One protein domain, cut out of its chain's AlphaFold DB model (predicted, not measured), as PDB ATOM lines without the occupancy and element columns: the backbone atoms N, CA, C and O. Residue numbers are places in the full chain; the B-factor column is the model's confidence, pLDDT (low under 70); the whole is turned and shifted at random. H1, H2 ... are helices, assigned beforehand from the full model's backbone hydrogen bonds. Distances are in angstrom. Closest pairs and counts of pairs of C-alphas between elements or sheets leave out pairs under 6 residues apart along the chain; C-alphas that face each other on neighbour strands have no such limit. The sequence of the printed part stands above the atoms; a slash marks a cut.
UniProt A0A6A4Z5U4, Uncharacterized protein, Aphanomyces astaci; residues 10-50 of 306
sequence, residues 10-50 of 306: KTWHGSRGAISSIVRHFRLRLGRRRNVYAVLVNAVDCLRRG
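What this domain is: This is residues 10 to 50 of the 306 residues of an uncharacterized protein of Aphanomyces astaci (UniProt A0A6A4Z5U4). One long straight helix, H2, makes the length of this small domain; a short helix, H1, packs steeply over the first part of it, and the far part of H2 sticks out as an arm, with residues 41 to 50 standing free. The 7 residues 26 to 32 swing round from H1 to the first residues of H2, and residues 10 to 17, in which there is no named helix, lead into H1. The printed part has 41 residues with two named helices, H1 then H2, and no named strand, and its class is all helix. It is elongated, spanning 32 by 19 by 14 A, yet only just compact, close to loose, with a radius of gyration of the C-alphas of 10.8 A.

How they stand to each other: H2, residues 33 to 48, touches H1, residues 18 to 25, with its residues 33 to 37 alone. The closest C-alphas of the two helices are those of Ile 19 and Arg 33, 6.2 A apart. Their lines stand at a steep tilt of 58 degrees, and they run opposite ways. Their centres are 13.8 A apart. In both H1 and H2, every O i to N i+4 pair is within hydrogen-bond range.

Where its parts are: H2 has 16 residues and runs 22.7 A from C-alpha 33 at (-26.908, -20.931, 32.284) to C-alpha 48 at (-47.078, -29.537, 26.239). H1 has 8 residues and measures 10.4 A from first to last C-alpha, beginning with C-alpha 18 at (-34.035, -23.144, 39.100).

The domain as a whole: The two C-alphas farthest apart are those of Leu 30 and Gly 50, at 32.7 A. Without the stretch that stands free, the body of 31 residues spans 24 by 17 by 12 A. The printed part has no cut, and the link from H1 to H2, 7 residues, is short. The mean pLDDT of the printed part is 79.6; residues 30 to 31 and residue 49 are under 70.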
ATOM      1  N   LYS A  10     -41.481 -18.198  35.708       81.00
ATOM      2  CA  LYS A  10     -41.197 -16.937  36.421       81.00
ATOM      3  C   LYS A  10     -40.097 -17.051  37.490       81.00
ATOM      4  O   LYS A  10     -39.461 -16.052  37.808       81.00
ATOM      5  N   THR A  11     -39.847 -18.240  38.038       82.44
ATOM      6  CA  THR A  11     -38.863 -18.490  39.110       82.44
ATOM      7  C   THR A  11     -37.579 -19.166  38.616       82.44
ATOM      8  O   THR A  11     -36.718 -19.549  39.410       82.44
ATOM      9  N   TRP A  12     -37.398 -19.319  37.300       85.06
ATOM     10  CA  TRP A  12     -36.202 -19.971  36.754       85.06
ATOM     11  C   TRP A  12     -34.941 -19.112  36.835       85.06
ATOM     12  O   TRP A  12     -33.834 -19.645  36.967       85.06
ATOM     13  N   HIS A  13     -35.105 -17.793  36.760       82.31
ATOM     14  CA  HIS A  13     -34.018 -16.818  36.758       82.31
ATOM     15  C   HIS A  13     -33.639 -16.357  38.179       82.31
ATOM     16  O   HIS A  13     -34.337 -16.629  39.151       82.31
ATOM     17  N   GLY A  14     -32.506 -15.657  38.303       81.06
ATOM     18  CA  GLY A  14     -31.984 -15.159  39.583       81.06
ATOM     19  C   GLY A  14     -30.966 -16.090  40.257       81.06
ATOM     20  O   GLY A  14     -30.731 -17.221  39.823       81.06
ATOM     21  N   SER A  15     -30.324 -15.604  41.323       73.44
ATOM     22  CA  SER A  15     -29.257 -16.318  42.051       73.44
ATOM     23  C   SER A  15     -29.752 -17.593  42.747       73.44
ATOM     24  O   SER A  15     -29.009 -18.570  42.828       73.44
ATOM     25  N   ARG A  16     -31.019 -17.605  43.178       78.44
ATOM     26  CA  ARG A  16     -31.716 -18.761  43.772       78.44
ATOM     27  C   ARG A  16     -32.692 -19.460  42.813       78.44
ATOM     28  O   ARG A  16     -33.392 -20.375  43.229       78.44
ATOM     29  N   GLY A  17     -32.744 -19.040  41.548       83.69
ATOM     30  CA  GLY A  17     -33.649 -19.616  40.552       83.69
ATOM     31  C   GLY A  17     -33.261 -21.033  40.130       83.69
ATOM     32  O   GLY A  17     -32.112 -21.459  40.302       83.69
ATOM     33  N   ALA A  18     -34.209 -21.752  39.525       84.19
ATOM     34  CA  ALA A  18     -34.035 -23.144  39.100       84.19
ATOM     35  C   ALA A  18     -32.772 -23.360  38.240       84.19
ATOM     36  O   ALA A  18     -32.017 -24.301  38.472       84.19
ATOM     37  N   ILE A  19     -32.470 -22.444  37.311       86.94
ATOM     38  CA  ILE A  19     -31.291 -22.533  36.430       86.94
ATOM     39  C   ILE A  19     -29.989 -22.436  37.230       86.94
ATOM     40  O   ILE A  19     -29.045 -23.186  36.983       86.94
ATOM     41  N   SER A  20     -29.920 -21.506  38.185       85.31
ATOM     42  CA  SER A  20     -28.738 -21.315  39.032       85.31
ATOM     43  C   SER A  20     -28.524 -22.510  39.956       85.31
ATOM     44  O   SER A  20     -27.384 -22.938  40.144       85.31
ATOM     45  N   SER A  21     -29.610 -23.091  40.471       85.56
ATOM     46  CA  SER A  21     -29.565 -24.332  41.242       85.56
ATOM     47  C   SER A  21     -29.065 -25.504  40.402       85.56
ATOM     48  O   SER A  21     -28.129 -26.163  40.837       85.56
ATOM     49  N   ILE A  22     -29.572 -25.701  39.179       85.69
ATOM     50  CA  ILE A  22     -29.107 -26.755  38.260       85.69
ATOM     51  C   ILE A  22     -27.617 -26.587  37.939       85.69
ATOM     52  O   ILE A  22     -26.839 -27.523  38.096       85.69
ATOM     53  N   VAL A  23     -27.179 -25.386  37.544       86.50
ATOM     54  CA  VAL A  23     -25.763 -25.130  37.212       86.50
ATOM     55  C   VAL A  23     -24.842 -25.440  38.392       86.50
ATOM     56  O   VAL A  23     -23.789 -26.046  38.198       86.50
ATOM     57  N   ARG A  24     -25.246 -25.058  39.609       84.81
ATOM     58  CA  ARG A  24     -24.493 -25.320  40.840       84.81
ATOM     59  C   ARG A  24     -24.477 -26.807  41.197       84.81
ATOM     60  O   ARG A  24     -23.414 -27.331  41.508       84.81
ATOM     61  N   HIS A  25     -25.628 -27.475  41.143       86.75
ATOM     62  CA  HIS A  25     -25.772 -28.870  41.564       86.75
ATOM     63  C   HIS A  25     -25.022 -29.827  40.629       86.75
ATOM     64  O   HIS A  25     -24.285 -30.690  41.087       86.75
ATOM     65  N   PHE A  26     -25.109 -29.594  39.316       84.31
ATOM     66  CA  PHE A  26     -24.394 -30.372  38.299       84.31
ATOM     67  C   PHE A  26     -22.960 -29.883  38.039       84.31
ATOM     68  O   PHE A  26     -22.317 -30.345  37.099       84.31
ATOM     69  N   ARG A  27     -22.452 -28.930  38.841       84.88
ATOM     70  CA  ARG A  27     -21.096 -28.355  38.725       84.88
ATOM     71  C   ARG A  27     -20.733 -27.937  37.289       84.88
ATOM     72  O   ARG A  27     -19.609 -28.130  36.828       84.88
ATOM     73  N   LEU A  28     -21.691 -27.367  36.558       83.50
ATOM     74  CA  LEU A  28     -21.486 -26.972  35.165       83.50
ATOM     75  C   LEU A  28     -20.571 -25.742  35.095       83.50
ATOM     76  O   LEU A  28     -20.720 -24.804  35.879       83.50
ATOM     77  N   ARG A  29     -19.653 -25.713  34.116       77.94
ATOM     78  CA  ARG A  29     -18.750 -24.566  33.893       77.94
ATOM     79  C   ARG A  29     -19.524 -23.241  33.815       77.94
ATOM     80  O   ARG A  29     -20.605 -23.166  33.216       77.94
ATOM     81  N   LEU A  30     -18.931 -22.187  34.385       60.53
ATOM     82  CA  LEU A  30     -19.448 -20.817  34.322       60.53
ATOM     83  C   LEU A  30     -19.760 -20.447  32.859       60.53
ATOM     84  O   LEU A  30     -18.960 -20.692  31.961       60.53
ATOM     85  N   GLY A  31     -20.971 -19.934  32.613       67.50
ATOM     86  CA  GLY A  31     -21.474 -19.600  31.268       67.50
ATOM     87  C   GLY A  31     -22.515 -20.566  30.679       67.50
ATOM     88  O   GLY A  31     -23.160 -20.235  29.686       67.50
ATOM     89  N   ARG A  32     -22.783 -21.726  31.300       76.31
ATOM     90  CA  ARG A  32     -23.778 -22.705  30.796       76.31
ATOM     91  C   ARG A  32     -25.243 -22.409  31.148       76.31
ATOM     92  O   ARG A  32     -26.125 -23.126  30.680       76.31
ATOM     93  N   ARG A  33     -25.534 -21.331  31.891       81.50
ATOM     94  CA  ARG A  33     -26.908 -20.931  32.284       81.50
ATOM     95  C   ARG A  33     -27.866 -20.836  31.091       81.50
ATOM     96  O   ARG A  33     -28.996 -21.304  31.171       81.50
ATOM     97  N   ARG A  34     -27.399 -20.279  29.967       79.19
ATOM     98  CA  ARG A  34     -28.200 -20.132  28.741       79.19
ATOM     99  C   ARG A  34     -28.570 -21.477  28.112       79.19
ATOM    100  O   ARG A  34     -29.672 -21.622  27.596       79.19
ATOM    101  N   ASN A  35     -27.673 -22.457  28.182       78.44
ATOM    102  CA  ASN A  35     -27.924 -23.796  27.653       78.44
ATOM    103  C   ASN A  35     -28.933 -24.544  28.524       78.44
ATOM    104  O   ASN A  35     -29.850 -25.154  27.991       78.44
ATOM    105  N   VAL A  36     -28.802 -24.437  29.851       82.88
ATOM    106  CA  VAL A  36     -29.772 -25.005  30.799       82.88
ATOM    107  C   VAL A  36     -31.161 -24.406  30.572       82.88
ATOM    108  O   VAL A  36     -32.134 -25.145  30.483       82.88
ATOM    109  N   TYR A  37     -31.251 -23.085  30.388       83.06
ATOM    110  CA  TYR A  37     -32.511 -22.431  30.030       83.06
ATOM    111  C   TYR A  37     -33.111 -22.986  28.732       83.06
ATOM    112  O   TYR A  37     -34.280 -23.350  28.706       83.06
ATOM    113  N   ALA A  38     -32.309 -23.101  27.667       76.25
ATOM    114  CA  ALA A  38     -32.779 -23.624  26.385       76.25
ATOM    115  C   ALA A  38     -33.282 -25.075  26.488       76.25
ATOM    116  O   ALA A  38     -34.271 -25.429  25.852       76.25
ATOM    117  N   VAL A  39     -32.626 -25.906  27.304       80.31
ATOM    118  CA  VAL A  39     -33.062 -27.281  27.591       80.31
ATOM    119  C   VAL A  39     -34.404 -27.291  28.315       80.31
ATOM    120  O   VAL A  39     -35.305 -27.992  27.866       80.31
ATOM    121  N   LEU A  40     -34.566 -26.484  29.371       81.81
ATOM    122  CA  LEU A  40     -35.825 -26.390  30.117       81.81
ATOM    123  C   LEU A  40     -36.982 -25.936  29.221       81.81
ATOM    124  O   LEU A  40     -38.022 -26.582  29.207       81.81
ATOM    125  N   VAL A  41     -36.785 -24.885  28.418       79.56
ATOM    126  CA  VAL A  41     -37.807 -24.396  27.477       79.56
ATOM    127  C   VAL A  41     -38.222 -25.487  26.488       79.56
ATOM    128  O   VAL A  41     -39.412 -25.703  26.286       79.56
ATOM    129  N   ASN A  42     -37.257 -26.207  25.908       73.88
ATOM    130  CA  ASN A  42     -37.555 -27.290  24.969       73.88
ATOM    131  C   ASN A  42     -38.258 -28.475  25.647       73.88
ATOM    132  O   ASN A  42     -39.143 -29.072  25.046       73.88
ATOM    133  N   ALA A  43     -37.877 -28.824  26.878       78.50
ATOM    134  CA  ALA A  43     -38.515 -29.909  27.618       78.50
ATOM    135  C   ALA A  43     -39.984 -29.591  27.935       78.50
ATOM    136  O   ALA A  43     -40.840 -30.458  27.778       78.50
ATOM    137  N   VAL A  44     -40.285 -28.342  28.311       78.88
ATOM    138  CA  VAL A  44     -41.664 -27.876  28.549       78.88
ATOM    139  C   VAL A  44     -42.472 -27.913  27.258       78.88
ATOM    140  O   VAL A  44     -43.595 -28.398  27.255       78.88
ATOM    141  N   ASP A  45     -41.904 -27.426  26.150       72.62
ATOM    142  CA  ASP A  45     -42.567 -27.437  24.841       72.62
ATOM    143  C   ASP A  45     -42.861 -28.870  24.366       72.62
ATOM    144  O   ASP A  45     -43.955 -29.145  23.883       72.62
ATOM    145  N   CYS A  46     -41.928 -29.808  24.564       72.06
ATOM    146  CA  CYS A  46     -42.153 -31.226  24.283       72.06
ATOM    147  C   CYS A  46     -43.278 -31.809  25.147       72.06
ATOM    148  O   CYS A  46     -44.167 -32.465  24.606       72.06
ATOM    149  N   LEU A  47     -43.278 -31.523  26.453       77.62
ATOM    150  CA  LEU A  47     -44.313 -32.001  27.366       77.62
ATOM    151  C   LEU A  47     -45.702 -31.467  26.986       77.62
ATOM    152  O   LEU A  47     -46.640 -32.251  26.882       77.62
ATOM    153  N   ARG A  48     -45.822 -30.164  26.698       73.75
ATOM    154  CA  ARG A  48     -47.078 -29.537  26.239       73.75
ATOM    155  C   ARG A  48     -47.653 -30.184  24.992       73.75
ATOM    156  O   ARG A  48     -48.862 -30.226  24.818       73.75
ATOM    157  N   ARG A  49     -46.779 -30.661  24.110       68.50
ATOM    158  CA  ARG A  49     -47.153 -31.300  22.846       68.50
ATOM    159  C   ARG A  49     -47.365 -32.811  22.976       68.50
ATOM    160  O   ARG A  49     -47.658 -33.447  21.973       68.50
ATOM    161  N   GLY A  50     -47.165 -33.399  24.160       75.12
ATOM    162  CA  GLY A  50     -47.223 -34.852  24.353       75.12
ATOM    163  C   GLY A  50     -46.091 -35.617  23.654       75.12
ATOM    164  O   GLY A  50     -46.232 -36.801  23.363       75.12
TER     165      GLY A  50